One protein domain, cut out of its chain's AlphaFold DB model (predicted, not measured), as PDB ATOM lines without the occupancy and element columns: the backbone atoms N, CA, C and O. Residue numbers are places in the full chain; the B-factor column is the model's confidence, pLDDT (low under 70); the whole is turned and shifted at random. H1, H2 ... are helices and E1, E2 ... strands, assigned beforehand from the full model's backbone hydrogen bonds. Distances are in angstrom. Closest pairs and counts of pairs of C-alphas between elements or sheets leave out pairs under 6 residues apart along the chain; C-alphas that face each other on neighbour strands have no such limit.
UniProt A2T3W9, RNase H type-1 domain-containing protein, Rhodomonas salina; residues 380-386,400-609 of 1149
ATOM      1  N   VAL A 380     186.283 204.239 261.846       59.91
ATOM      2  CA  VAL A 380     186.268 204.680 260.442       59.91
ATOM      3  C   VAL A 380     187.025 206.003 260.360       59.91
ATOM      4  O   VAL A 380     186.532 207.005 260.879       59.91
ATOM      5  N   LEU A 381     188.198 206.024 259.732       59.50
ATOM      6  CA  LEU A 381     189.019 207.230 259.591       59.50
ATOM      7  C   LEU A 381     188.683 207.940 258.270       59.50
ATOM      8  O   LEU A 381     188.736 207.334 257.200       59.50
ATOM      9  N   LYS A 382     188.321 209.231 258.343       61.28
ATOM     10  CA  LYS A 382     187.928 210.056 257.182       61.28
ATOM     11  C   LYS A 382     188.643 211.403 257.125       61.28
ATOM     12  O   LYS A 382     188.639 212.121 258.118       61.28
ATOM     13  N   GLN A 383     189.160 211.808 255.968       52.28
ATOM     14  CA  GLN A 383     189.815 213.114 255.818       52.28
ATOM     15  C   GLN A 383     188.802 214.279 255.938       52.28
ATOM     16  O   GLN A 383     187.699 214.232 255.386       52.28
ATOM     17  N   HIS A 384     189.157 215.329 256.680       45.12
ATOM     18  CA  HIS A 384     188.333 216.523 256.905       45.12
ATOM     19  C   HIS A 384     188.523 217.564 255.772       45.12
ATOM     20  O   HIS A 384     189.654 217.746 255.316       45.12
ATOM     21  N   PRO A 385     187.486 218.322 255.338       43.66
ATOM     22  CA  PRO A 385     186.109 218.367 255.837       43.66
ATOM     23  C   PRO A 385     185.123 217.460 255.080       43.66
ATOM     24  O   PRO A 385     185.138 217.360 253.854       43.66
ATOM     25  N   LEU A 386     184.161 216.895 255.814       51.47
ATOM     26  CA  LEU A 386     183.063 216.116 255.235       51.47
ATOM     27  C   LEU A 386     182.060 216.995 254.457       51.47
ATOM     28  O   LEU A 386     181.515 217.946 255.030       51.47
ATOM     29  N   HIS A 400     186.666 204.360 249.833       53.06
ATOM     30  CA  HIS A 400     187.966 204.948 250.168       53.06
ATOM     31  C   HIS A 400     188.083 205.330 251.659       53.06
ATOM     32  O   HIS A 400     189.053 205.975 252.047       53.06
ATOM     33  N   ASP A 401     187.084 205.010 252.494       56.84
ATOM     34  CA  ASP A 401     187.226 205.179 253.944       56.84
ATOM     35  C   ASP A 401     188.034 204.010 254.505       56.84
ATOM     36  O   ASP A 401     187.728 202.852 254.213       56.84
ATOM     37  N   LEU A 402     189.010 204.296 255.366       60.56
ATOM     38  CA  LEU A 402     189.834 203.257 255.970       60.56
ATOM     39  C   LEU A 402     189.274 202.867 257.346       60.56
ATOM     40  O   LEU A 402     189.210 203.680 258.271       60.56
ATOM     41  N   THR A 403     188.826 201.616 257.469       58.28
ATOM     42  CA  THR A 403     188.371 201.008 258.728       58.28
ATOM     43  C   THR A 403     189.521 200.303 259.434       58.28
ATOM     44  O   THR A 403     189.979 199.265 258.962       58.28
ATOM     45  N   LEU A 404     189.923 200.819 260.595       63.25
ATOM     46  CA  LEU A 404     190.742 200.092 261.566       63.25
ATOM     47  C   LEU A 404     189.834 199.614 262.700       63.25
ATOM     48  O   LEU A 404     189.064 200.402 263.241       63.25
ATOM     49  N   ASP A 405     189.897 198.342 263.090       61.75
ATOM     50  CA  ASP A 405     189.284 197.925 264.354       61.75
ATOM     51  C   ASP A 405     190.109 198.424 265.554       61.75
ATOM     52  O   ASP A 405     191.317 198.642 265.442       61.75
ATOM     53  N   ALA A 406     189.452 198.629 266.702       57.69
ATOM     54  CA  ALA A 406     190.109 199.184 267.886       57.69
ATOM     55  C   ALA A 406     191.285 198.320 268.379       57.69
ATOM     56  O   ALA A 406     192.290 198.868 268.829       57.69
ATOM     57  N   ALA A 407     191.201 196.991 268.237       58.78
ATOM     58  CA  ALA A 407     192.290 196.094 268.605       58.78
ATOM     59  C   ALA A 407     193.493 196.240 267.656       58.78
ATOM     60  O   ALA A 407     194.616 196.294 268.133       58.78
ATOM     61  N   HIS A 408     193.288 196.414 266.344       68.94
ATOM     62  CA  HIS A 408     194.384 196.674 265.392       68.94
ATOM     63  C   HIS A 408     195.073 198.011 265.665       68.94
ATOM     64  O   HIS A 408     196.298 198.099 265.624       68.94
ATOM     65  N   PHE A 409     194.295 199.051 265.978       70.44
ATOM     66  CA  PHE A 409     194.853 200.339 266.385       70.44
ATOM     67  C   PHE A 409     195.668 200.211 267.683       70.44
ATOM     68  O   PHE A 409     196.780 200.731 267.763       70.44
ATOM     69  N   ALA A 410     195.170 199.443 268.660       64.75
ATOM     70  CA  ALA A 410     195.906 199.123 269.879       64.75
ATOM     71  C   ALA A 410     197.179 198.297 269.609       64.75
ATOM     72  O   ALA A 410     198.199 198.574 270.229       64.75
ATOM     73  N   THR A 411     197.172 197.344 268.665       68.62
ATOM     74  CA  THR A 411     198.367 196.580 268.261       68.62
ATOM     75  C   THR A 411     199.432 197.486 267.644       68.62
ATOM     76  O   THR A 411     200.589 197.417 268.047       68.62
ATOM     77  N   LEU A 412     199.055 198.378 266.718       76.62
ATOM     78  CA  LEU A 412     199.986 199.366 266.157       76.62
ATOM     79  C   LEU A 412     200.574 200.250 267.269       76.62
ATOM     80  O   LEU A 412     201.790 200.389 267.381       76.62
ATOM     81  N   TYR A 413     199.732 200.784 268.153       73.81
ATOM     82  CA  TYR A 413     200.193 201.625 269.257       73.81
ATOM     83  C   TYR A 413     201.100 200.864 270.249       73.81
ATOM     84  O   TYR A 413     202.110 201.401 270.701       73.81
ATOM     85  N   ALA A 414     200.794 199.597 270.552       69.81
ATOM     86  CA  ALA A 414     201.611 198.728 271.406       69.81
ATOM     87  C   ALA A 414     202.979 198.396 270.783       69.81
ATOM     88  O   ALA A 414     203.970 198.307 271.504       69.81
ATOM     89  N   ASN A 415     203.050 198.309 269.452       69.19
ATOM     90  CA  ASN A 415     204.299 198.181 268.693       69.19
ATOM     91  C   ASN A 415     205.097 199.501 268.596       69.19
ATOM     92  O   ASN A 415     206.118 199.550 267.917       69.19
ATOM     93  N   GLY A 416     204.659 200.572 269.270       78.88
ATOM     94  CA  GLY A 416     205.359 201.860 269.318       78.88
ATOM     95  C   GLY A 416     205.094 202.784 268.127       78.88
ATOM     96  O   GLY A 416     205.780 203.799 267.993       78.88
ATOM     97  N   CYS A 417     204.109 202.473 267.277       81.94
ATOM     98  CA  CYS A 417     203.775 203.291 266.110       81.94
ATOM     99  C   CYS A 417     203.295 204.683 266.547       81.94
ATOM    100  O   CYS A 417     202.373 204.805 267.357       81.94
ATOM    101  N   SER A 418     203.874 205.744 265.980       83.50
ATOM    102  CA  SER A 418     203.404 207.107 266.253       83.50
ATOM    103  C   SER A 418     202.082 207.401 265.534       83.50
ATOM    104  O   SER A 418     201.833 206.915 264.430       83.50
ATOM    105  N   GLU A 419     201.240 208.259 266.119       76.12
ATOM    106  CA  GLU A 419     199.986 208.705 265.485       76.12
ATOM    107  C   GLU A 419     200.239 209.371 264.118       76.12
ATOM    108  O   GLU A 419     199.439 209.223 263.195       76.12
ATOM    109  N   ALA A 420     201.386 210.044 263.962       79.56
ATOM    110  CA  ALA A 420     201.827 210.638 262.703       79.56
ATOM    111  C   ALA A 420     202.195 209.578 261.648       79.56
ATOM    112  O   ALA A 420     201.773 209.702 260.500       79.56
ATOM    113  N   ALA A 421     202.916 208.515 262.025       81.06
ATOM    114  CA  ALA A 421     203.231 207.406 261.120       81.06
ATOM    115  C   ALA A 421     201.950 206.699 260.645       81.06
ATOM    116  O   ALA A 421     201.791 206.439 259.450       81.06
ATOM    117  N   ILE A 422     200.988 206.474 261.551       81.19
ATOM    118  CA  ILE A 422     199.673 205.914 261.208       81.19
ATOM    119  C   ILE A 422     198.923 206.845 260.239       81.19
ATOM    120  O   ILE A 422     198.417 206.372 259.224       81.19
ATOM    121  N   ALA A 423     198.886 208.160 260.484       77.81
ATOM    122  CA  ALA A 423     198.235 209.119 259.583       77.81
ATOM    123  C   ALA A 423     198.853 209.121 258.168       77.81
ATOM    124  O   ALA A 423     198.126 209.001 257.179       77.81
ATOM    125  N   THR A 424     200.185 209.169 258.074       81.81
ATOM    126  CA  THR A 424     200.935 209.101 256.806       81.81
ATOM    127  C   THR A 424     200.697 207.778 256.074       81.81
ATOM    128  O   THR A 424     200.579 207.747 254.850       81.81
ATOM    129  N   ALA A 425     200.577 206.663 256.799       82.88
ATOM    130  CA  ALA A 425     200.233 205.371 256.215       82.88
ATOM    131  C   ALA A 425     198.841 205.365 255.568       82.88
ATOM    132  O   ALA A 425     198.659 204.741 254.524       82.88
ATOM    133  N   ILE A 426     197.861 206.064 256.153       79.44
ATOM    134  CA  ILE A 426     196.486 206.102 255.628       79.44
ATOM    135  C   ILE A 426     196.441 206.919 254.331       79.44
ATOM    136  O   ILE A 426     195.783 206.510 253.373       79.44
ATOM    137  N   GLU A 427     197.176 208.034 254.268       80.00
ATOM    138  CA  GLU A 427     197.312 208.827 253.039       80.00
ATOM    139  C   GLU A 427     197.987 208.013 251.922       80.00
ATOM    140  O   GLU A 427     197.394 207.867 250.849       80.00
ATOM    141  N   ARG A 428     199.128 207.359 252.201       82.31
ATOM    142  CA  ARG A 428     199.815 206.462 251.246       82.31
ATOM    143  C   ARG A 428     198.926 205.298 250.782       82.31
ATOM    144  O   ARG A 428     198.849 205.012 249.589       82.31
ATOM    145  N   GLN A 429     198.201 204.648 251.696       78.88
ATOM    146  CA  GLN A 429     197.307 203.532 251.366       78.88
ATOM    147  C   GLN A 429     196.157 203.955 250.443       78.88
ATOM    148  O   GLN A 429     195.761 203.163 249.582       78.88
ATOM    149  N   ARG A 430     195.632 205.180 250.595       74.44
ATOM    150  CA  ARG A 430     194.621 205.732 249.681       74.44
ATOM    151  C   ARG A 430     195.216 205.998 248.302       74.44
ATOM    152  O   ARG A 430     194.623 205.585 247.313       74.44
ATOM    153  N   GLU A 431     196.378 206.642 248.226       79.62
ATOM    154  CA  GLU A 431     197.042 206.928 246.949       79.62
ATOM    155  C   GLU A 431     197.340 205.640 246.167       79.62
ATOM    156  O   GLU A 431     197.027 205.554 244.983       79.62
ATOM    157  N   HIS A 432     197.822 204.594 246.841       71.88
ATOM    158  CA  HIS A 432     198.066 203.285 246.232       71.88
ATOM    159  C   HIS A 432     196.768 202.545 245.824       71.88
ATOM    160  O   HIS A 432     196.726 201.864 244.797       71.88
ATOM    161  N   GLN A 433     195.663 202.711 246.565       69.00
ATOM    162  CA  GLN A 433     194.339 202.220 246.140       69.00
ATOM    163  C   GLN A 433     193.800 202.961 244.906       69.00
ATOM    164  O   GLN A 433     193.180 202.334 244.045       69.00
ATOM    165  N   GLU A 434     194.029 204.274 244.809       74.50
ATOM    166  CA  GLU A 434     193.586 205.112 243.688       74.50
ATOM    167  C   GLU A 434     194.426 204.906 242.416       74.50
ATOM    168  O   GLU A 434     193.870 204.958 241.317       74.50
ATOM    169  N   GLN A 435     195.734 204.654 242.547       71.69
ATOM    170  CA  GLN A 435     196.663 204.515 241.417       71.69
ATOM    171  C   GLN A 435     196.703 203.092 240.839       71.69
ATOM    172  O   GLN A 435     196.485 202.917 239.639       71.69
ATOM    173  N   ASP A 436     196.917 202.069 241.674       59.81
ATOM    174  CA  ASP A 436     197.210 200.702 241.203       59.81
ATOM    175  C   ASP A 436     195.995 199.761 241.207       59.81
ATOM    176  O   ASP A 436     196.076 198.602 240.780       59.81
ATOM    177  N   GLY A 437     194.851 200.228 241.725       56.69
ATOM    178  CA  GLY A 437     193.721 199.354 242.040       56.69
ATOM    179  C   GLY A 437     194.133 198.252 243.020       56.69
ATOM    180  O   GLY A 437     193.745 197.092 242.845       56.69
ATOM    181  N   SER A 438     194.987 198.618 243.986       53.97
ATOM    182  CA  SER A 438     195.620 197.716 244.948       53.97
ATOM    183  C   SER A 438     194.597 196.779 245.590       53.97
ATOM    184  O   SER A 438     193.545 197.200 246.083       53.97
ATOM    185  N   LEU A 439     194.892 195.480 245.544       57.66
ATOM    186  CA  LEU A 439     193.999 194.443 246.043       57.66
ATOM    187  C   LEU A 439     194.131 194.377 247.559       57.66
ATOM    188  O   LEU A 439     194.964 193.649 248.090       57.66
ATOM    189  N   ALA A 440     193.273 195.119 248.253       60.50
ATOM    190  CA  ALA A 440     193.042 194.901 249.670       60.50
ATOM    191  C   ALA A 440     192.431 193.502 249.860       60.50
ATOM    192  O   ALA A 440     191.216 193.312 249.748       60.50
ATOM    193  N   TRP A 441     193.286 192.509 250.113       70.00
ATOM    194  CA  TRP A 441     192.860 191.176 250.519       70.00
ATOM    195  C   TRP A 441     192.068 191.289 251.825       70.00
ATOM    196  O   TRP A 441     192.459 191.996 252.753       70.00
ATOM    197  N   SER A 442     190.911 190.630 251.899       63.84
ATOM    198  CA  SER A 442     190.096 190.647 253.116       63.84
ATOM    199  C   SER A 442     190.846 189.960 254.253       63.84
ATOM    200  O   SER A 442     191.382 188.874 254.029       63.84
ATOM    201  N   ARG A 443     190.796 190.500 255.477       65.81
ATOM    202  CA  ARG A 443     191.476 189.870 256.620       65.81
ATOM    203  C   ARG A 443     191.032 188.433 256.882       65.81
ATOM    204  O   ARG A 443     191.853 187.599 257.206       65.81
ATOM    205  N   THR A 444     189.773 188.088 256.617       59.84
ATOM    206  CA  THR A 444     189.317 186.688 256.664       59.84
ATOM    207  C   THR A 444     190.145 185.766 255.761       59.84
ATOM    208  O   THR A 444     190.431 184.639 256.139       59.84
ATOM    209  N   PHE A 445     190.553 186.235 254.580       74.06
ATOM    210  CA  PHE A 445     191.371 185.460 253.646       74.06
ATOM    211  C   PHE A 445     192.818 185.321 254.128       74.06
ATOM    212  O   PHE A 445     193.380 184.232 254.060       74.06
ATOM    213  N   THR A 446     193.415 186.390 254.662       79.19
ATOM    214  CA  THR A 446     194.767 186.323 255.241       79.19
ATOM    215  C   THR A 446     194.792 185.465 256.499       79.19
ATOM    216  O   THR A 446     195.673 184.624 256.620       79.19
ATOM    217  N   THR A 447     193.793 185.594 257.372       71.94
ATOM    218  CA  THR A 447     193.565 184.738 258.544       71.94
ATOM    219  C   THR A 447     193.446 183.273 258.128       71.94
ATOM    220  O   THR A 447     194.105 182.400 258.686       71.94
ATOM    221  N   TYR A 448     192.650 182.993 257.094       72.50
ATOM    222  CA  TYR A 448     192.471 181.639 256.584       72.50
ATOM    223  C   TYR A 448     193.793 181.018 256.114       72.50
ATOM    224  O   TYR A 448     194.120 179.896 256.496       72.50
ATOM    225  N   LEU A 449     194.584 181.768 255.339       78.19
ATOM    226  CA  LEU A 449     195.910 181.327 254.910       78.19
ATOM    227  C   LEU A 449     196.877 181.160 256.096       78.19
ATOM    228  O   LEU A 449     197.638 180.198 256.099       78.19
ATOM    229  N   ALA A 450     196.829 182.019 257.120       78.75
ATOM    230  CA  ALA A 450     197.675 181.889 258.312       78.75
ATOM    231  C   ALA A 450     197.451 180.535 258.999       78.75
ATOM    232  O   ALA A 450     198.396 179.786 259.244       78.75
ATOM    233  N   LEU A 451     196.177 180.200 259.231       72.38
ATOM    234  CA  LEU A 451     195.753 178.972 259.900       72.38
ATOM    235  C   LEU A 451     196.000 177.718 259.051       72.38
ATOM    236  O   LEU A 451     196.458 176.709 259.579       72.38
ATOM    237  N   ALA A 452     195.742 177.770 257.741       73.94
ATOM    238  CA  ALA A 452     195.932 176.625 256.845       73.94
ATOM    239  C   ALA A 452     197.413 176.259 256.613       73.94
ATOM    240  O   ALA A 452     197.714 175.139 256.204       73.94
ATOM    241  N   THR A 453     198.336 177.201 256.841       77.00
ATOM    242  CA  THR A 453     199.747 177.080 256.419       77.00
ATOM    243  C   THR A 453     200.753 177.250 257.552       77.00
ATOM    244  O   THR A 453     201.961 177.190 257.317       77.00
ATOM    245  N   GLU A 454     200.265 177.470 258.778       82.94
ATOM    246  CA  GLU A 454     201.062 177.868 259.945       82.94
ATOM    247  C   GLU A 454     201.946 179.103 259.674       82.94
ATOM    248  O   GLU A 454     203.046 179.231 260.225       82.94
ATOM    249  N   ALA A 455     201.514 179.994 258.776       87.44
ATOM    250  CA  ALA A 455     202.337 181.116 258.359       87.44
ATOM    251  C   ALA A 455     202.474 182.156 259.478       87.44
ATOM    252  O   ALA A 455     201.505 182.642 260.053       87.44
ATOM    253  N   THR A 456     203.723 182.520 259.751       91.56
ATOM    254  CA  THR A 456     204.120 183.481 260.784       91.56
ATOM    255  C   THR A 456     204.388 184.872 260.219       91.56
ATOM    256  O   THR A 456     204.378 185.841 260.976       91.56
ATOM    257  N   SER A 457     204.626 184.982 258.904       93.50
ATOM    258  CA  SER A 457     204.943 186.250 258.238       93.50
ATOM    259  C   SER A 457     204.030 186.516 257.035       93.50
ATOM    260  O   SER A 457     203.869 185.653 256.169       93.50
ATOM    261  N   LEU A 458     203.449 187.719 256.967       94.00
ATOM    262  CA  LEU A 458     202.614 188.171 255.847       94.00
ATOM    263  C   LEU A 458     203.376 189.161 254.968       94.00
ATOM    264  O   LEU A 458     203.756 190.237 255.418       94.00
ATOM    265  N   TRP A 459     203.596 188.821 253.709       95.12
ATOM    266  CA  TRP A 459     204.326 189.653 252.762       95.12
ATOM    267  C   TRP A 459     203.372 190.271 251.742       95.12
ATOM    268  O   TRP A 459     202.496 189.592 251.201       95.12
ATOM    269  N   GLY A 460     203.576 191.550 251.432       89.19
ATOM    270  CA  GLY A 460     202.740 192.291 250.490       89.19
ATOM    271  C   GLY A 460     201.491 192.904 251.129       89.19
ATOM    272  O   GLY A 460     200.501 193.144 250.444       89.19
ATOM    273  N   CYS A 461     201.531 193.159 252.439       89.06
ATOM    274  CA  CYS A 461     200.563 194.000 253.138       89.06
ATOM    275  C   CYS A 461     201.257 195.226 253.747       89.06
ATOM    276  O   CYS A 461     202.409 195.158 254.173       89.06
ATOM    277  N   THR A 462     200.524 196.330 253.836       88.56
ATOM    278  CA  THR A 462     200.940 197.535 254.564       88.56
ATOM    279  C   THR A 462     200.629 197.417 256.055       88.56
ATOM    280  O   THR A 462     199.773 196.619 256.438       88.56
ATOM    281  N   GLY A 463     201.203 198.267 256.910       85.25
ATOM    282  CA  GLY A 463     200.899 198.247 258.358       85.25
ATOM    283  C   GLY A 463     199.408 198.431 258.717       85.25
ATOM    284  O   GLY A 463     198.950 198.010 259.780       85.25
ATOM    285  N   LEU A 464     198.605 199.005 257.814       83.81
ATOM    286  CA  LEU A 464     197.151 199.153 257.979       83.81
ATOM    287  C   LEU A 464     196.358 197.923 257.512       83.81
ATOM    288  O   LEU A 464     195.282 197.633 258.041       83.81
ATOM    289  N   THR A 465     196.878 197.208 256.514       83.12
ATOM    290  CA  THR A 465     196.250 196.008 255.938       83.12
ATOM    291  C   THR A 465     196.786 194.707 256.532       83.12
ATOM    292  O   THR A 465     196.153 193.671 256.342       83.12
ATOM    293  N   TRP A 466     197.881 194.768 257.300       86.12
ATOM    294  CA  TRP A 466     198.418 193.671 258.101       86.12
ATOM    295  C   TRP A 466     197.320 193.004 258.933       86.12
ATOM    296  O   TRP A 466     196.437 193.655 259.500       86.12
ATOM    297  N   ASP A 467     197.377 191.680 258.978       81.50
ATOM    298  CA  ASP A 467     196.541 190.853 259.825       81.50
ATOM    299  C   ASP A 467     197.360 190.442 261.047       81.50
ATOM    300  O   ASP A 467     198.357 189.729 260.925       81.50
ATOM    301  N   SER A 468     196.953 190.911 262.227       78.06
ATOM    302  CA  SER A 468     197.722 190.789 263.472       78.06
ATOM    303  C   SER A 468     197.890 189.349 263.981       78.06
ATOM    304  O   SER A 468     198.479 189.150 265.039       78.06
ATOM    305  N   GLN A 469     197.352 188.352 263.272       74.12
ATOM    306  CA  GLN A 469     197.658 186.934 263.483       74.12
ATOM    307  C   GLN A 469     199.084 186.560 263.059       74.12
ATOM    308  O   GLN A 469     199.691 185.667 263.645       74.12
ATOM    309  N   TYR A 470     199.631 187.237 262.047       85.00
ATOM    310  CA  TYR A 470     201.002 187.011 261.608       85.00
ATOM    311  C   TYR A 470     201.946 187.772 262.535       85.00
ATOM    312  O   TYR A 470     201.864 188.996 262.621       85.00
ATOM    313  N   LEU A 471     202.869 187.059 263.185       85.56
ATOM    314  CA  LEU A 471     203.890 187.627 264.076       85.56
ATOM    315  C   LEU A 471     204.714 188.740 263.409       85.56
ATOM    316  O   LEU A 471     205.207 189.640 264.090       85.56
ATOM    317  N   HIS A 472     204.878 188.667 262.088       90.81
ATOM    318  CA  HIS A 472     205.634 189.626 261.294       90.81
ATOM    319  C   HIS A 472     204.889 189.981 260.006       90.81
ATOM    320  O   HIS A 472     204.099 189.194 259.483       90.81
ATOM    321  N   PHE A 473     205.198 191.144 259.438       93.81
ATOM    322  CA  PHE A 473     204.823 191.456 258.064       93.81
ATOM    323  C   PHE A 473     205.963 192.113 257.299       93.81
ATOM    324  O   PHE A 473     206.802 192.788 257.893       93.81
ATOM    325  N   VAL A 474     205.986 191.909 255.984       93.88
ATOM    326  CA  VAL A 474     206.927 192.536 255.051       93.88
ATOM    327  C   VAL A 474     206.121 193.384 254.074       93.88
ATOM    328  O   VAL A 474     205.389 192.852 253.236       93.88
ATOM    329  N   SER A 475     206.241 194.703 254.199       92.75
ATOM    330  CA  SER A 475     205.608 195.647 253.273       92.75
ATOM    331  C   SER A 475     206.473 195.838 252.028       92.75
ATOM    332  O   SER A 475     207.692 195.668 252.069       92.75
ATOM    333  N   ALA A 476     205.840 196.217 250.919       89.75
ATOM    334  CA  ALA A 476     206.542 196.714 249.736       89.75
ATOM    335  C   ALA A 476     207.021 198.171 249.908       89.75
ATOM    336  O   ALA A 476     207.838 198.642 249.118       89.75
ATOM    337  N   LEU A 477     206.513 198.873 250.932       89.69
ATOM    338  CA  LEU A 477     206.852 200.253 251.273       89.69
ATOM    339  C   LEU A 477     207.838 200.270 252.449       89.69
ATOM    340  O   LEU A 477     207.480 199.850 253.551       89.69
ATOM    341  N   ASP A 478     209.048 200.791 252.244       87.31
ATOM    342  CA  ASP A 478     210.087 200.801 253.286       87.31
ATOM    343  C   ASP A 478     209.683 201.618 254.534       87.31
ATOM    344  O   ASP A 478     210.008 201.213 255.652       87.31
ATOM    345  N   ASP A 479     208.908 202.705 254.394       88.25
ATOM    346  CA  ASP A 479     208.464 203.514 255.548       88.25
ATOM    347  C   ASP A 479     207.479 202.776 256.480       88.25
ATOM    348  O   ASP A 479     207.249 203.214 257.607       88.25
ATOM    349  N   ASP A 480     206.921 201.627 256.075       90.06
ATOM    350  CA  ASP A 480     206.127 200.789 256.989       90.06
ATOM    351  C   ASP A 480     206.984 200.107 258.070       90.06
ATOM    352  O   ASP A 480     206.432 199.530 259.009       90.06
ATOM    353  N   ALA A 481     208.315 200.223 258.007       88.25
ATOM    354  CA  ALA A 481     209.193 199.887 259.126       88.25
ATOM    355  C   ALA A 481     208.833 200.667 260.409       88.25
ATOM    356  O   ALA A 481     208.905 200.110 261.505       88.25
ATOM    357  N   GLU A 482     208.348 201.912 260.292       86.19
ATOM    358  CA  GLU A 482     207.841 202.694 261.435       86.19
ATOM    359  C   GLU A 482     206.509 202.163 261.999       86.19
ATOM    360  O   GLU A 482     206.094 202.560 263.089       86.19
ATOM    361  N   LEU A 483     205.841 201.256 261.276       87.81
ATOM    362  CA  LEU A 483     204.596 200.593 261.679       87.81
ATOM    363  C   LEU A 483     204.828 199.181 262.256       87.81
ATOM    364  O   LEU A 483     203.891 198.388 262.362       87.81
ATOM    365  N   GLY A 484     206.081 198.837 262.576       88.12
ATOM    366  CA  GLY A 484     206.488 197.484 262.969       88.12
ATOM    367  C   GLY A 484     206.727 196.531 261.789       88.12
ATOM    368  O   GLY A 484     206.893 195.328 261.999       88.12
ATOM    369  N   GLY A 485     206.750 197.047 260.558       90.69
ATOM    370  CA  GLY A 485     207.051 196.273 259.360       90.69
ATOM    371  C   GLY A 485     208.505 195.808 259.314       90.69
ATOM    372  O   GLY A 485     209.438 196.505 259.708       90.69
ATOM    373  N   THR A 486     208.718 194.609 258.788       92.69
ATOM    374  CA  THR A 486     210.043 194.106 258.426       92.69
ATOM    375  C   THR A 486     210.390 194.626 257.031       92.69
ATOM    376  O   THR A 486     209.624 194.409 256.093       92.69
ATOM    377  N   SER A 487     211.535 195.300 256.869       92.94
ATOM    378  CA  SER A 487     211.985 195.752 255.545       92.94
ATOM    379  C   SER A 487     212.234 194.563 254.616       92.94
ATOM    380  O   SER A 487     212.633 193.486 255.073       92.94
ATOM    381  N   LEU A 488     212.048 194.754 253.305       94.31
ATOM    382  CA  LEU A 488     212.167 193.669 252.327       94.31
ATOM    383  C   LEU A 488     213.504 192.921 252.458       94.31
ATOM    384  O   LEU A 488     213.524 191.696 252.527       94.31
ATOM    385  N   GLN A 489     214.620 193.645 252.582       93.19
ATOM    386  CA  GLN A 489     215.947 193.036 252.712       93.19
ATOM    387  C   GLN A 489     216.101 192.188 253.988       93.19
ATOM    388  O   GLN A 489     216.716 191.123 253.935       93.19
ATOM    389  N   HIS A 490     215.531 192.615 255.120       92.69
ATOM    390  CA  HIS A 490     215.567 191.826 256.355       92.69
ATOM    391  C   HIS A 490     214.618 190.617 256.284       92.69
ATOM    392  O   HIS A 490     214.959 189.528 256.760       92.69
ATOM    393  N   GLY A 491     213.469 190.778 255.621       93.31
ATOM    394  CA  GLY A 491     212.521 189.703 255.334       93.31
ATOM    395  C   GLY A 491     213.157 188.588 254.504       93.31
ATOM    396  O   GLY A 491     213.111 187.428 254.906       93.31
ATOM    397  N   LEU A 492     213.848 188.942 253.412       93.56
ATOM    398  CA  LEU A 492     214.543 187.993 252.525       93.56
ATOM    399  C   LEU A 492     215.614 187.167 253.256       93.56
ATOM    400  O   LEU A 492     215.885 186.039 252.866       93.56
ATOM    401  N   GLN A 493     216.207 187.706 254.323       91.06
ATOM    402  CA  GLN A 493     217.250 187.027 255.098       91.06
ATOM    403  C   GLN A 493     216.721 186.174 256.258       91.06
ATOM    404  O   GLN A 493     217.440 185.297 256.732       91.06
ATOM    405  N   SER A 494     215.521 186.458 256.779       87.62
ATOM    406  CA  SER A 494     215.086 185.916 258.080       87.62
ATOM    407  C   SER A 494     213.623 185.475 258.177       87.62
ATOM    408  O   SER A 494     213.258 184.835 259.162       87.62
ATOM    409  N   ARG A 495     212.782 185.793 257.184       86.62
ATOM    410  CA  ARG A 495     211.318 185.614 257.220       86.62
ATOM    411  C   ARG A 495     210.747 184.932 255.973       86.62
ATOM    412  O   ARG A 495     209.602 185.192 255.644       86.62
ATOM    413  N   LEU A 496     211.520 184.113 255.253       87.25
ATOM    414  CA  LEU A 496     211.012 183.383 254.075       87.25
ATOM    415  C   LEU A 496     210.287 182.072 254.425       87.25
ATOM    416  O   LEU A 496     209.334 181.713 253.736       87.25
ATOM    417  N   ASP A 497     210.694 181.366 255.486       88.44
ATOM    418  CA  ASP A 497     209.953 180.186 255.966       88.44
ATOM    419  C   ASP A 497     208.630 180.592 256.637       88.44
ATOM    420  O   ASP A 497     208.513 181.692 257.187       88.44
ATOM    421  N   ARG A 498     207.632 179.701 256.576       91.19
ATOM    422  CA  ARG A 498     206.262 179.896 257.078       91.19
ATOM    423  C   ARG A 498     205.697 181.270 256.705       91.19
ATOM    424  O   ARG A 498     205.386 182.083 257.581       91.19
ATOM    425  N   SER A 499     205.588 181.534 255.404       93.50
ATOM    426  CA  SER A 499     205.178 182.845 254.878       93.50
ATOM    427  C   SER A 499     204.077 182.788 253.830       93.50
ATOM    428  O   SER A 499     204.080 181.921 252.963       93.50
ATOM    429  N   VAL A 500     203.186 183.779 253.859       93.75
ATOM    430  CA  VAL A 500     202.209 184.050 252.791       93.75
ATOM    431  C   VAL A 500     202.665 185.294 252.037       93.75
ATOM    432  O   VAL A 500     202.914 186.324 252.657       93.75
ATOM    433  N   ILE A 501     202.797 185.199 250.713       94.31
ATOM    434  CA  ILE A 501     203.429 186.212 249.864       94.31
ATOM    435  C   ILE A 501     202.489 186.660 248.748       94.31
ATOM    436  O   ILE A 501     202.331 185.978 247.736       94.31
ATOM    437  N   PHE A 502     201.920 187.858 248.894       92.62
ATOM    438  CA  PHE A 502     201.183 188.539 247.831       92.62
ATOM    439  C   PHE A 502     202.156 189.207 246.860       92.62
ATOM    440  O   PHE A 502     202.500 190.379 246.993       92.62
ATOM    441  N   LEU A 503     202.627 188.447 245.871       92.94
ATOM    442  CA  LEU A 503     203.748 188.858 245.024       92.94
ATOM    443  C   LEU A 503     203.441 190.103 244.172       92.94
ATOM    444  O   LEU A 503     204.352 190.869 243.886       92.94
ATOM    445  N   ASP A 504     202.183 190.337 243.778       89.69
ATOM    446  CA  ASP A 504     201.803 191.542 243.011       89.69
ATOM    447  C   ASP A 504     201.748 192.833 243.842       89.69
ATOM    448  O   ASP A 504     201.508 193.893 243.269       89.69
ATOM    449  N   ALA A 505     201.908 192.764 245.168       88.62
ATOM    450  CA  ALA A 505     202.012 193.956 246.009       88.62
ATOM    451  C   ALA A 505     203.406 194.608 245.936       88.62
ATOM    452  O   ALA A 505     203.569 195.748 246.357       88.62
ATOM    453  N   PHE A 506     204.394 193.883 245.406       91.94
ATOM    454  CA  PHE A 506     205.773 194.323 245.220       91.94
ATOM    455  C   PHE A 506     206.017 194.753 243.766       91.94
ATOM    456  O   PHE A 506     205.392 194.211 242.848       91.94
ATOM    457  N   ASP A 507     206.948 195.679 243.526       91.25
ATOM    458  CA  ASP A 507     207.339 196.070 242.161       91.25
ATOM    459  C   ASP A 507     208.127 194.963 241.423       91.25
ATOM    460  O   ASP A 507     208.552 193.974 242.021       91.25
ATOM    461  N   GLU A 508     208.338 195.087 240.106       90.12
ATOM    462  CA  GLU A 508     209.017 194.040 239.316       90.12
ATOM    463  C   GLU A 508     210.452 193.726 239.790       90.12
ATOM    464  O   GLU A 508     210.894 192.578 239.683       90.12
ATOM    465  N   ALA A 509     211.179 194.703 240.341       93.62
ATOM    466  CA  ALA A 509     212.529 194.504 240.860       93.62
ATOM    467  C   ALA A 509     212.494 193.791 242.221       93.62
ATOM    468  O   ALA A 509     213.201 192.799 242.416       93.62
ATOM    469  N   GLN A 510     211.620 194.232 243.128       94.25
ATOM    470  CA  GLN A 510     211.353 193.583 244.413       94.25
ATOM    471  C   GLN A 510     210.871 192.133 244.223       94.25
ATOM    472  O   GLN A 510     211.378 191.221 244.877       94.25
ATOM    473  N   GLN A 511     209.961 191.883 243.275       94.50
ATOM    474  CA  GLN A 511     209.532 190.533 242.893       94.50
ATOM    475  C   GLN A 511     210.699 189.682 242.380       94.50
ATOM    476  O   GLN A 511     210.801 188.504 242.725       94.50
ATOM    477  N   GLY A 512     211.598 190.266 241.581       93.25
ATOM    478  CA  GLY A 512     212.821 189.606 241.126       93.25
ATOM    479  C   GLY A 512     213.721 189.160 242.283       93.25
ATOM    480  O   GLY A 512     214.231 188.039 242.250       93.25
ATOM    481  N   LEU A 513     213.858 189.993 243.322       94.88
ATOM    482  CA  LEU A 513     214.600 189.675 244.548       94.88
ATOM    483  C   LEU A 513     213.914 188.580 245.379       94.88
ATOM    484  O   LEU A 513     214.584 187.644 245.807       94.88
ATOM    485  N   ILE A 514     212.589 188.649 245.559       94.94
ATOM    486  CA  ILE A 514     211.799 187.634 246.281       94.94
ATOM    487  C   ILE A 514     211.926 186.264 245.610       94.94
ATOM    488  O   ILE A 514     212.280 185.283 246.261       94.94
ATOM    489  N   LEU A 515     211.697 186.193 244.296       94.25
ATOM    490  CA  LEU A 515     211.821 184.945 243.540       94.25
ATOM    491  C   LEU A 515     213.268 184.423 243.529       94.25
ATOM    492  O   LEU A 515     213.474 183.212 243.559       94.25
ATOM    493  N   GLY A 516     214.266 185.314 243.516       93.81
ATOM    494  CA  GLY A 516     215.680 184.952 243.652       93.81
ATOM    495  C   GLY A 516     215.988 184.296 244.999       93.81
ATOM    496  O   GLY A 516     216.447 183.159 245.030       93.81
ATOM    497  N   ALA A 517     215.649 184.958 246.107       93.94
ATOM    498  CA  ALA A 517     215.925 184.453 247.453       93.94
ATOM    499  C   ALA A 517     215.170 183.148 247.775       93.94
ATOM    500  O   ALA A 517     215.708 182.275 248.454       93.94
ATOM    501  N   LEU A 518     213.955 182.973 247.238       91.75
ATOM    502  CA  LEU A 518     213.226 181.701 247.300       91.75
ATOM    503  C   LEU A 518     213.911 180.590 246.487       91.75
ATOM    504  O   LEU A 518     213.893 179.438 246.908       91.75
ATOM    505  N   THR A 519     214.565 180.921 245.366       90.62
ATOM    506  CA  THR A 519     215.351 179.947 244.575       90.62
ATOM    507  C   THR A 519     216.600 179.508 245.342       90.62
ATOM    508  O   THR A 519     216.999 178.349 245.279       90.62
ATOM    509  N   GLU A 520     217.205 180.427 246.095       90.94
ATOM    510  CA  GLU A 520     218.352 180.167 246.974       90.94
ATOM    511  C   GLU A 520     217.956 179.439 248.279       90.94
ATOM    512  O   GLU A 520     218.821 178.882 248.955       90.94
ATOM    513  N   SER A 521     216.655 179.388 248.604       88.56
ATOM    514  CA  SER A 521     216.094 178.830 249.848       88.56
ATOM    515  C   SER A 521     215.046 177.722 249.599       88.56
ATOM    516  O   SER A 521     213.913 177.835 250.074       88.56
ATOM    517  N   PRO A 522     215.385 176.613 248.906       81.56
ATOM    518  CA  PRO A 522     214.413 175.594 248.471       81.56
ATOM    519  C   PRO A 522     213.681 174.849 249.607       81.56
ATOM    520  O   PRO A 522     212.685 174.171 249.360       81.56
ATOM    521  N   GLY A 523     214.148 174.970 250.854       83.12
ATOM    522  CA  GLY A 523     213.490 174.410 252.040       83.12
ATOM    523  C   GLY A 523     212.452 175.326 252.709       83.12
ATOM    524  O   GLY A 523     211.820 174.898 253.670       83.12
ATOM    525  N   SER A 524     212.279 176.576 252.261       87.19
ATOM    526  CA  SER A 524     211.313 177.506 252.864       87.19
ATOM    527  C   SER A 524     209.874 177.138 252.503       87.19
ATOM    528  O   SER A 524     209.507 177.133 251.329       87.19
ATOM    529  N   ARG A 525     209.035 176.897 253.518       88.81
ATOM    530  CA  ARG A 525     207.597 176.667 253.343       88.81
ATOM    531  C   ARG A 525     206.886 177.999 253.165       88.81
ATOM    532  O   ARG A 525     206.632 178.706 254.141       88.81
ATOM    533  N   CYS A 526     206.556 178.355 251.931       90.50
ATOM    534  CA  CYS A 526     205.796 179.569 251.661       90.50
ATOM    535  C   CYS A 526     204.677 179.350 250.644       90.50
ATOM    536  O   CYS A 526     204.708 178.430 249.823       90.50
ATOM    537  N   VAL A 527     203.677 180.221 250.721       90.94
ATOM    538  CA  VAL A 527     202.553 180.286 249.794       90.94
ATOM    539  C   VAL A 527     202.630 181.594 249.045       90.94
ATOM    540  O   VAL A 527     202.511 182.663 249.639       90.94
ATOM    541  N   ILE A 528     202.800 181.515 247.735       91.06
ATOM    542  CA  ILE A 528     202.837 182.676 246.857       91.06
ATOM    543  C   ILE A 528     201.469 182.818 246.195       91.06
ATOM    544  O   ILE A 528     200.981 181.887 245.560       91.06
ATOM    545  N   VAL A 529     200.870 183.999 246.309       89.56
ATOM    546  CA  VAL A 529     199.636 184.376 245.617       89.56
ATOM    547  C   VAL A 529     199.984 185.474 244.616       89.56
ATOM    548  O   VAL A 529     200.489 186.532 245.002       89.56
ATOM    549  N   ALA A 530     199.747 185.225 243.326       89.12
ATOM    550  CA  ALA A 530     200.106 186.166 242.262       89.12
ATOM    551  C   ALA A 530     199.146 186.113 241.063       89.12
ATOM    552  O   ALA A 530     198.661 185.047 240.686       89.12
ATOM    553  N   ARG A 531     198.907 187.251 240.402       85.69
ATOM    554  CA  ARG A 531     198.124 187.354 239.161       85.69
ATOM    555  C   ARG A 531     198.753 186.473 238.084       85.69
ATOM    556  O   ARG A 531     199.909 186.674 237.697       85.69
ATOM    557  N   GLN A 532     197.960 185.565 237.525       79.12
ATOM    558  CA  GLN A 532     198.290 184.931 236.260       79.12
ATOM    559  C   GLN A 532     198.211 185.987 235.149       79.12
ATOM    560  O   GLN A 532     197.137 186.469 234.780       79.12
ATOM    561  N   GLY A 533     199.367 186.365 234.602       72.50
ATOM    562  CA  GLY A 533     199.420 187.095 233.338       72.50
ATOM    563  C   GLY A 533     198.920 186.213 232.190       72.50
ATOM    564  O   GLY A 533     199.065 184.994 232.234       72.50
ATOM    565  N   PHE A 534     198.378 186.818 231.129       51.03
ATOM    566  CA  PHE A 534     197.845 186.114 229.948       51.03
ATOM    567  C   PHE A 534     198.935 185.483 229.037       51.03
ATOM    568  O   PHE A 534     198.833 185.506 227.812       51.03
ATOM    569  N   GLY A 535     199.998 184.918 229.618       59.12
ATOM    570  CA  GLY A 535     201.059 184.196 228.916       59.12
ATOM    571  C   GLY A 535     202.156 183.672 229.852       59.12
ATOM    572  O   GLY A 535     202.371 184.212 230.935       59.12
ATOM    573  N   PHE A 536     202.885 182.641 229.408       62.09
ATOM    574  CA  PHE A 536     204.035 182.042 230.111       62.09
ATOM    575  C   PHE A 536     205.277 182.960 230.102       62.09
ATOM    576  O   PHE A 536     206.308 182.646 229.495       62.09
ATOM    577  N   GLY A 537     205.171 184.107 230.772       80.88
ATOM    578  CA  GLY A 537     206.293 185.004 231.032       80.88
ATOM    579  C   GLY A 537     207.357 184.360 231.927       80.88
ATOM    580  O   GLY A 537     207.129 183.326 232.556       80.88
ATOM    581  N   GLU A 538     208.531 184.986 232.005       82.56
ATOM    582  CA  GLU A 538     209.639 184.490 232.832       82.56
ATOM    583  C   GLU A 538     209.245 184.355 234.313       82.56
ATOM    584  O   GLU A 538     209.564 183.347 234.939       82.56
ATOM    585  N   ARG A 539     208.442 185.298 234.829       86.88
ATOM    586  CA  ARG A 539     207.811 185.253 236.161       86.88
ATOM    587  C   ARG A 539     207.081 183.929 236.421       86.88
ATOM    588  O   ARG A 539     207.374 183.246 237.395       86.88
ATOM    589  N   THR A 540     206.172 183.541 235.527       84.75
ATOM    590  CA  THR A 540     205.377 182.307 235.644       84.75
ATOM    591  C   THR A 540     206.259 181.063 235.572       84.75
ATOM    592  O   THR A 540     206.035 180.107 236.310       84.75
ATOM    593  N   LYS A 541     207.306 181.078 234.735       86.25
ATOM    594  CA  LYS A 541     208.285 179.981 234.670       86.25
ATOM    595  C   LYS A 541     209.060 179.828 235.980       86.25
ATOM    596  O   LYS A 541     209.188 178.703 236.444       86.25
ATOM    597  N   ARG A 542     209.515 180.931 236.588       87.62
ATOM    598  CA  ARG A 542     210.182 180.912 237.902       87.62
ATOM    599  C   ARG A 542     209.242 180.411 239.003       87.62
ATOM    600  O   ARG A 542     209.636 179.556 239.780       87.62
ATOM    601  N   LEU A 543     207.980 180.846 239.021       88.38
ATOM    602  CA  LEU A 543     206.984 180.349 239.983       88.38
ATOM    603  C   LEU A 543     206.759 178.828 239.875       88.38
ATOM    604  O   LEU A 543     206.759 178.147 240.893       88.38
ATOM    605  N   HIS A 544     206.668 178.275 238.659       86.06
ATOM    606  CA  HIS A 544     206.603 176.818 238.448       86.06
ATOM    607  C   HIS A 544     207.913 176.063 238.745       86.06
ATOM    608  O   HIS A 544     207.888 174.841 238.848       86.06
ATOM    609  N   GLN A 545     209.056 176.751 238.834       86.50
ATOM    610  CA  GLN A 545     210.330 176.158 239.262       86.50
ATOM    611  C   GLN A 545     210.477 176.152 240.790       86.50
ATOM    612  O   GLN A 545     211.160 175.285 241.321       86.50
ATOM    613  N   LEU A 546     209.846 177.110 241.478       84.62
ATOM    614  CA  LEU A 546     209.893 177.270 242.934       84.62
ATOM    615  C   LEU A 546     208.890 176.395 243.689       84.62
ATOM    616  O   LEU A 546     209.152 176.008 244.825       84.62
ATOM    617  N   GLY A 547     207.735 176.116 243.085       82.94
ATOM    618  CA  GLY A 547     206.649 175.439 243.779       82.94
ATOM    619  C   GLY A 547     205.600 174.839 242.854       82.94
ATOM    620  O   GLY A 547     205.509 175.151 241.661       82.94
ATOM    621  N   THR A 548     204.771 173.979 243.435       81.00
ATOM    622  CA  THR A 548     203.630 173.393 242.728       81.00
ATOM    623  C   THR A 548     202.530 174.445 242.624       81.00
ATOM    624  O   THR A 548     202.145 175.045 243.624       81.00
ATOM    625  N   HIS A 549     202.030 174.683 241.410       79.31
ATOM    626  CA  HIS A 549     200.839 175.508 241.201       79.31
ATOM    627  C   HIS A 549     199.618 174.712 241.664       79.31
ATOM    628  O   HIS A 549     199.243 173.745 240.998       79.31
ATOM    629  N   THR A 550     199.019 175.104 242.785       67.06
ATOM    630  CA  THR A 550     197.912 174.368 243.401       67.06
ATOM    631  C   THR A 550     196.571 174.742 242.775       67.06
ATOM    632  O   THR A 550     195.866 173.853 242.310       67.06
ATOM    633  N   GLU A 551     196.232 176.033 242.668       66.75
ATOM    634  CA  GLU A 551     194.902 176.435 242.180       66.75
ATOM    635  C   GLU A 551     194.840 177.804 241.475       66.75
ATOM    636  O   GLU A 551     195.663 178.691 241.704       66.75
ATOM    637  N   GLU A 552     193.819 177.970 240.623       68.38
ATOM    638  CA  GLU A 552     193.385 179.243 240.039       68.38
ATOM    639  C   GLU A 552     192.240 179.869 240.850       68.38
ATOM    640  O   GLU A 552     191.073 179.505 240.702       68.38
ATOM    641  N   LEU A 553     192.553 180.893 241.643       63.81
ATOM    642  CA  LEU A 553     191.554 181.758 242.261       63.81
ATOM    643  C   LEU A 553     190.908 182.632 241.179       63.81
ATOM    644  O   LEU A 553     191.493 183.606 240.685       63.81
ATOM    645  N   LEU A 554     189.667 182.307 240.817       50.09
ATOM    646  CA  LEU A 554     188.889 183.118 239.889       50.09
ATOM    647  C   LEU A 554     188.564 184.488 240.516       50.09
ATOM    648  O   LEU A 554     188.288 184.568 241.714       50.09
ATOM    649  N   PRO A 555     188.435 185.569 239.722       43.06
ATOM    650  CA  PRO A 555     188.041 186.892 240.226       43.06
ATOM    651  C   PRO A 555     186.705 186.924 240.990       43.06
ATOM    652  O   PRO A 555     186.411 187.893 241.675       43.06
ATOM    653  N   SER A 556     185.865 185.896 240.844       37.88
ATOM    654  CA  SER A 556     184.601 185.726 241.573       37.88
ATOM    655  C   SER A 556     184.721 184.942 242.890       37.88
ATOM    656  O   SER A 556     183.717 184.812 243.582       37.88
ATOM    657  N   GLN A 557     185.900 184.399 243.215       48.47
ATOM    658  CA  GLN A 557     186.227 183.756 244.499       48.47
ATOM    659  C   GLN A 557     186.920 184.717 245.479       48.47
ATOM    660  O   GLN A 557     187.147 184.349 246.627       48.47
ATOM    661  N   THR A 558     187.227 185.960 245.082       40.81
ATOM    662  CA  THR A 558     187.700 186.965 246.043       40.81
ATOM    663  C   THR A 558     186.640 187.187 247.120       40.81
ATOM    664  O   THR A 558     185.506 187.558 246.802       40.81
ATOM    665  N   LEU A 559     187.036 187.036 248.386       41.44
ATOM    666  CA  LEU A 559     186.247 187.324 249.589       41.44
ATOM    667  C   LEU A 559     186.037 188.841 249.793       41.44
ATOM    668  O   LEU A 559     186.268 189.404 250.858       41.44
ATOM    669  N   ALA A 560     185.591 189.533 248.744       37.06
ATOM    670  CA  ALA A 560     185.257 190.945 248.779       37.06
ATOM    671  C   ALA A 560     183.934 191.135 249.535       37.06
ATOM    672  O   ALA A 560     182.847 191.019 248.961       37.06
ATOM    673  N   ALA A 561     184.024 191.441 250.830       39.31
ATOM    674  CA  ALA A 561     182.875 191.878 251.607       39.31
ATOM    675  C   ALA A 561     182.271 193.158 250.985       39.31
ATOM    676  O   ALA A 561     183.014 194.034 250.528       39.31
ATOM    677  N   PRO A 562     180.934 193.326 250.989       39.44
ATOM    678  CA  PRO A 562     180.338 194.608 250.623       39.44
ATOM    679  C   PRO A 562     180.821 195.692 251.598       39.44
ATOM    680  O   PRO A 562     181.204 195.385 252.725       39.44
ATOM    681  N   ALA A 563     180.717 196.974 251.232       41.31
ATOM    682  CA  ALA A 563     181.077 198.091 252.126       41.31
ATOM    683  C   ALA A 563     180.308 198.099 253.473       41.31
ATOM    684  O   ALA A 563     180.699 198.785 254.413       41.31
ATOM    685  N   ASP A 564     179.224 197.322 253.573       38.09
ATOM    686  CA  ASP A 564     178.441 197.105 254.792       38.09
ATOM    687  C   ASP A 564     178.841 195.817 255.569       38.09
ATOM    688  O   ASP A 564     178.443 195.657 256.721       38.09
ATOM    689  N   GLY A 565     179.610 194.903 254.956       37.94
ATOM    690  CA  GLY A 565     179.914 193.547 255.451       37.94
ATOM    691  C   GLY A 565     181.145 193.424 256.359       37.94
ATOM    692  O   GLY A 565     181.233 192.491 257.157       37.94
ATOM    693  N   TRP A 566     182.052 194.406 256.316       37.47
ATOM    694  CA  TRP A 566     183.243 194.496 257.182       37.47
ATOM    695  C   TRP A 566     182.923 194.551 258.690       37.47
ATOM    696  O   TRP A 566     183.808 194.357 259.516       37.47
ATOM    697  N   ALA A 567     181.660 194.800 259.053       36.28
ATOM    698  CA  ALA A 567     181.183 194.928 260.430       36.28
ATOM    699  C   ALA A 567     180.157 193.844 260.835       36.28
ATOM    700  O   ALA A 567     179.359 194.063 261.754       36.28
ATOM    701  N   THR A 568     180.091 192.722 260.108       35.69
ATOM    702  CA  THR A 568     179.087 191.659 260.339       35.69
ATOM    703  C   THR A 568     179.623 190.239 260.467       35.69
ATOM    704  O   THR A 568     178.832 189.383 260.833       35.69
ATOM    705  N   GLY A 569     180.866 189.935 260.079       36.38
ATOM    706  CA  GLY A 569     181.345 188.542 259.959       36.38
ATOM    707  C   GLY A 569     180.683 187.731 258.825       36.38
ATOM    708  O   GLY A 569     181.286 186.806 258.299       36.38
ATOM    709  N   ASN A 570     179.484 188.128 258.379       32.47
ATOM    710  CA  ASN A 570     178.742 187.529 257.272       32.47
ATOM    711  C   ASN A 570     179.492 187.614 255.933       32.47
ATOM    712  O   ASN A 570     179.380 188.589 255.183       32.47
ATOM    713  N   ILE A 571     180.203 186.536 255.619       36.31
ATOM    714  CA  ILE A 571     180.810 186.272 254.319       36.31
ATOM    715  C   ILE A 571     179.722 185.749 253.377       36.31
ATOM    716  O   ILE A 571     179.344 184.581 253.419       36.31
ATOM    717  N   ALA A 572     179.246 186.608 252.481       31.02
ATOM    718  CA  ALA A 572     178.564 186.173 251.268       31.02
ATOM    719  C   ALA A 572     179.518 186.400 250.082       31.02
ATOM    720  O   ALA A 572     179.961 187.538 249.902       31.02
ATOM    721  N   PRO A 573     179.848 185.379 249.267       34.47
ATOM    722  CA  PRO A 573     180.719 185.566 248.111       34.47
ATOM    723  C   PRO A 573     180.049 186.502 247.097       34.47
ATOM    724  O   PRO A 573     179.035 186.157 246.483       34.47
ATOM    725  N   ILE A 574     180.604 187.704 246.919       35.28
ATOM    726  CA  ILE A 574     180.118 188.655 245.917       35.28
ATOM    727  C   ILE A 574     180.725 188.295 244.555       35.28
ATOM    728  O   ILE A 574     181.946 188.352 244.400       35.28
ATOM    729  N   PRO A 575     179.911 188.017 243.521       35.94
ATOM    730  CA  PRO A 575     180.426 187.847 242.172       35.94
ATOM    731  C   PRO A 575     180.901 189.200 241.620       35.94
ATOM    732  O   PRO A 575     180.111 189.984 241.081       35.94
ATOM    733  N   LEU A 576     182.204 189.477 241.721       38.41
ATOM    734  CA  LEU A 576     182.814 190.600 241.011       38.41
ATOM    735  C   LEU A 576     182.584 190.458 239.500       38.41
ATOM    736  O   LEU A 576     182.622 189.368 238.918       38.41
ATOM    737  N   LYS A 577     182.356 191.591 238.828       41.06
ATOM    738  CA  LYS A 577     182.258 191.627 237.363       41.06
ATOM    739  C   LYS A 577     183.600 191.177 236.771       41.06
ATOM    740  O   LYS A 577     184.631 191.727 237.140       41.06
ATOM    741  N   LYS A 578     183.557 190.216 235.837       44.88
ATOM    742  CA  LYS A 578     184.682 189.469 235.222       44.88
ATOM    743  C   LYS A 578     185.768 190.324 234.519       44.88
ATOM    744  O   LYS A 578     185.947 190.202 233.310       44.88
ATOM    745  N   LYS A 579     186.459 191.219 235.228       49.59
ATOM    746  CA  LYS A 579     187.518 192.091 234.678       49.59
ATOM    747  C   LYS A 579     188.874 192.006 235.392       49.59
ATOM    748  O   LYS A 579     189.814 192.634 234.919       49.59
ATOM    749  N   GLY A 580     188.996 191.234 236.473       56.25
ATOM    750  CA  GLY A 580     190.303 190.818 236.994       56.25
ATOM    751  C   GLY A 580     190.873 189.644 236.189       56.25
ATOM    752  O   GLY A 580     190.103 188.869 235.618       56.25
ATOM    753  N   GLY A 581     192.200 189.506 236.154       63.34
ATOM    754  CA  GLY A 581     192.842 188.228 235.818       63.34
ATOM    755  C   GLY A 581     192.678 187.227 236.968       63.34
ATOM    756  O   GLY A 581     192.394 187.639 238.094       63.34
ATOM    757  N   ALA A 582     192.830 185.932 236.693       75.25
ATOM    758  CA  ALA A 582     192.907 184.924 237.750       75.25
ATOM    759  C   ALA A 582     194.189 185.114 238.579       75.25
ATOM    760  O   ALA A 582     195.180 185.659 238.083       75.25
ATOM    761  N   PHE A 583     194.183 184.655 239.828       81.00
ATOM    762  CA  PHE A 583     195.397 184.541 240.638       81.00
ATOM    763  C   PHE A 583     195.762 183.069 240.740       81.00
ATOM    764  O   PHE A 583     194.895 182.246 241.006       81.00
ATOM    765  N   GLY A 584     197.032 182.747 240.529       85.00
ATOM    766  CA  GLY A 584     197.558 181.443 240.897       85.00
ATOM    767  C   GLY A 584     197.933 181.437 242.374       85.00
ATOM    768  O   GLY A 584     198.305 182.475 242.939       85.00
ATOM    769  N   VAL A 585     197.857 180.257 242.975       85.75
ATOM    770  CA  VAL A 585     198.501 179.944 244.251       85.75
ATOM    771  C   VAL A 585     199.620 178.941 243.972       85.75
ATOM    772  O   VAL A 585     199.418 177.956 243.261       85.75
ATOM    773  N   TRP A 586     200.810 179.205 244.508       88.81
ATOM    774  CA  TRP A 586     201.961 178.305 244.444       88.81
ATOM    775  C   TRP A 586     202.433 177.989 245.858       88.81
ATOM    776  O   TRP A 586     202.644 178.903 246.653       88.81
ATOM    777  N   THR A 587     202.633 176.709 246.161       86.19
ATOM    778  CA  THR A 587     203.211 176.251 247.431       86.19
ATOM    779  C   THR A 587     204.656 175.809 247.208       86.19
ATOM    780  O   THR A 587     204.913 174.952 246.353       86.19
ATOM    781  N   CYS A 588     205.585 176.381 247.969       84.81
ATOM    782  CA  CYS A 588     207.025 176.126 247.880       84.81
ATOM    783  C   CYS A 588     207.529 175.330 249.097       84.81
ATOM    784  O   CYS A 588     206.969 175.449 250.189       84.81
ATOM    785  N   GLY A 589     208.613 174.572 248.904       82.00
ATOM    786  CA  GLY A 589     209.302 173.795 249.942       82.00
ATOM    787  C   GLY A 589     209.331 172.288 249.658       82.00
ATOM    788  O   GLY A 589     208.308 171.700 249.314       82.00
ATOM    789  N   GLU A 590     210.491 171.645 249.841       55.88
ATOM    790  CA  GLU A 590     210.663 170.181 249.740       55.88
ATOM    791  C   GLU A 590     210.068 169.417 250.942       55.88
ATOM    792  O   GLU A 590     210.756 168.724 251.690       55.88
ATOM    793  N   GLY A 591     208.752 169.505 251.106       56.75
ATOM    794  CA  GLY A 591     207.974 168.388 251.623       56.75
ATOM    795  C   GLY A 591     207.298 167.699 250.443       56.75
ATOM    796  O   GLY A 591     206.783 168.379 249.553       56.75
ATOM    797  N   GLN A 592     207.204 166.365 250.449       50.31
ATOM    798  CA  GLN A 592     205.994 165.791 249.862       50.31
ATOM    799  C   GLN A 592     204.855 166.454 250.634       50.31
ATOM    800  O   GLN A 592     204.813 166.337 251.855       50.31
ATOM    801  N   ALA A 593     204.010 167.235 249.961       52.09
ATOM    802  CA  ALA A 593     202.801 167.713 250.599       52.09
ATOM    803  C   ALA A 593     201.997 166.451 250.912       52.09
ATOM    804  O   ALA A 593     201.480 165.814 249.992       52.09
ATOM    805  N   ASP A 594     202.020 166.044 252.185       57.72
ATOM    806  CA  ASP A 594     201.375 164.824 252.652       57.72
ATOM    807  C   ASP A 594     199.936 164.808 252.132       57.72
ATOM    808  O   ASP A 594     199.323 165.870 251.976       57.72
ATOM    809  N   ASP A 595     199.374 163.627 251.867       59.56
ATOM    810  CA  ASP A 595     198.025 163.543 251.295       59.56
ATOM    811  C   ASP A 595     196.987 164.289 252.165       59.56
ATOM    812  O   ASP A 595     195.993 164.780 251.642       59.56
ATOM    813  N   GLU A 596     197.245 164.482 253.468       57.41
ATOM    814  CA  GLU A 596     196.478 165.386 254.338       57.41
ATOM    815  C   GLU A 596     196.672 166.883 254.048       57.41
ATOM    816  O   GLU A 596     195.685 167.617 254.059       57.41
ATOM    817  N   HIS A 597     197.892 167.358 253.776       58.66
ATOM    818  CA  HIS A 597     198.150 168.762 253.435       58.66
ATOM    819  C   HIS A 597     197.533 169.099 252.073       58.66
ATOM    820  O   HIS A 597     196.761 170.051 251.969       58.66
ATOM    821  N   ASN A 598     197.772 168.269 251.051       60.03
ATOM    822  CA  ASN A 598     197.114 168.422 249.749       60.03
ATOM    823  C   ASN A 598     195.586 168.308 249.871       60.03
ATOM    824  O   ASN A 598     194.874 169.137 249.315       60.03
ATOM    825  N   ALA A 599     195.056 167.366 250.663       60.09
ATOM    826  CA  ALA A 599     193.611 167.264 250.865       60.09
ATOM    827  C   ALA A 599     193.016 168.402 251.711       60.09
ATOM    828  O   ALA A 599     191.811 168.630 251.610       60.09
ATOM    829  N   LEU A 600     193.798 169.096 252.546       54.47
ATOM    830  CA  LEU A 600     193.385 170.337 253.209       54.47
ATOM    831  C   LEU A 600     193.270 171.474 252.187       54.47
ATOM    832  O   LEU A 600     192.250 172.157 252.179       54.47
ATOM    833  N   TRP A 601     194.245 171.622 251.285       58.88
ATOM    834  CA  TRP A 601     194.208 172.606 250.195       58.88
ATOM    835  C   TRP A 601     193.092 172.344 249.175       58.88
ATOM    836  O   TRP A 601     192.317 173.252 248.878       58.88
ATOM    837  N   ASP A 602     192.934 171.105 248.705       55.00
ATOM    838  CA  ASP A 602     191.844 170.739 247.794       55.00
ATOM    839  C   ASP A 602     190.473 170.996 248.448       55.00
ATOM    840  O   ASP A 602     189.574 171.554 247.812       55.00
ATOM    841  N   ARG A 603     190.299 170.651 249.736       52.88
ATOM    842  CA  ARG A 603     189.058 170.932 250.488       52.88
ATOM    843  C   ARG A 603     188.830 172.420 250.740       52.88
ATOM    844  O   ARG A 603     187.676 172.839 250.817       52.88
ATOM    845  N   ALA A 604     189.895 173.200 250.883       49.66
ATOM    846  CA  ALA A 604     189.844 174.631 251.147       49.66
ATOM    847  C   ALA A 604     189.282 175.439 249.970       49.66
ATOM    848  O   ALA A 604     188.497 176.367 250.178       49.66
ATOM    849  N   PHE A 605     189.685 175.095 248.743       52.50
ATOM    850  CA  PHE A 605     189.518 175.974 247.582       52.50
ATOM    851  C   PHE A 605     188.655 175.381 246.454       52.50
ATOM    852  O   PHE A 605     187.751 176.072 245.966       52.50
ATOM    853  N   THR A 606     188.795 174.088 246.128       46.31
ATOM    854  CA  THR A 606     187.966 173.450 245.080       46.31
ATOM    855  C   THR A 606     186.501 173.247 245.505       46.31
ATOM    856  O   THR A 606     185.593 173.101 244.672       46.31
ATOM    857  N   ALA A 607     186.233 173.251 246.814       39.91
ATOM    858  CA  ALA A 607     184.941 172.905 247.382       39.91
ATOM    859  C   ALA A 607     183.905 174.043 247.274       39.91
ATOM    860  O   ALA A 607     183.676 174.814 248.205       39.91
ATOM    861  N   ARG A 608     183.105 174.035 246.194       40.19
ATOM    862  CA  ARG A 608     181.790 174.730 246.176       40.19
ATOM    863  C   ARG A 608     180.837 174.262 247.289       40.19
ATOM    864  O   ARG A 608     179.821 174.912 247.533       40.19
ATOM    865  N   HIS A 609     181.163 173.146 247.938       38.59
ATOM    866  CA  HIS A 609     180.488 172.587 249.098       38.59
ATOM    867  C   HIS A 609     181.539 172.127 250.115       38.59
ATOM    868  O   HIS A 609     181.930 170.961 250.111       38.59
TER     869      HIS A 609
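This is residues 380 to 386 and 400 to 609 of the 1149 residues of the protein "RNase H type-1 domain-containing protein" of Rhodomonas salina (UniProt A2T3W9). A twisted six-stranded sheet forms the core, with H6 and H7 packed over one face and H3 over the other. Beyond its E4 edge sits a smaller group, where H2 lies between H4 and the little two-stranded sheet E1, E2, with H1 nearby; at the E7 edge H8 sits beside the sheet, and a wide loop links E7 to E8. The 217 printed residues include eight named helices and eight named strands, along the chain E1 E2 H1 H2 H3 E3 E4 H4 H5 E5 H6 E6 H7 E7 E8 H8. The class is mixed, helices and strands; the large sheet runs E4 E3 E5 E6 E8 E7, mixed, and E1, E2 are antiparallel. The whole is compact, radius of gyration of the C-alphas 17.3 A, spanning 53 by 39 by 32 A.

Find C-alpha 380 at (186.268, 204.680, 260.442), where E1 begins, residues 380 to 383. After the cut come E2, 402 to 405, H1, 406 to 414, and H2, 419 to 436, 25.7 A long. Read on through H3, 443 to 453, E3, 457 to 459, E4, 472 to 474, H4, 478 to 483, H5, 488 to 494, and E5, 499 to 502. H6, 508 to 520, is 18.4 A long; then follow E6, 526 to 531, H7, 538 to 546, E7, 547 to 553, and E8, 583 to 588. H8, 595 to 605, ends at C-alpha 605, (189.518, 175.974, 247.582).

Look first at the parallel neighbours E4 and E3 (N 474 to O 458, 2.8 A), E3 and E5 (N 459 to O 500, 2.8 A), and E5 and E6 (N 501 to O 527, 2.8 A), within hydrogen-bond range. E8 is antiparallel to E6, N 528 to O 586 2.8 A, and to E7, N 550 to O 585 2.9 A; E7 and E8 are a hairpin. E5, H6, E6 make a strand-helix-strand unit, two parallel neighbour strands joined through a helix, with a right-handed crossover; E4, H4 H5, E5 and E6, H7, E7 are split units, with another strand between, also right-handed. H7 lies over E8 at a height over the sheet of 9.6 A, on the same face as H6; H3, at 8.1 A, is on the opposite face. H6 touches H7, closest C-alphas Thr 519 and Leu 546, 6.3 A, and only just touches H5, with 3 pairs of C-alphas within 8 A, closest Leu 492 and Ala 517, 6.3 A. H8 only grazes the sheet with residues 598 to 605. H2 touches H4 with residues 421 to 425 alone, closest C-alphas Ala 421 and Glu 482, 6.6 A, at a steep tilt of 43 degrees, opposite ways; H1 and H2 are near each other. E1 and E2 are antiparallel neighbours, with N 381 and O 402 within hydrogen-bond range at 2.9 A. Every O i to N i+4 pair is within hydrogen-bond range in H1, H2, H3, H5, H6, H7 and H8; H4 has 0 of 2, but 3 of 3 O i to N i+3 pairs.

The two C-alphas farthest apart, Pro 385 and Gln 592, are 56.5 A apart. Residues 387 to 399 are not printed, and C-alphas 386 and 400 stand 13.2 A apart across the cut. The long links are E3 to E4 and E7 to E8. Mean pLDDT of the printed part is 72.6; it is under 70 in 84 residues, among them 550 to 581 and 590 to 609.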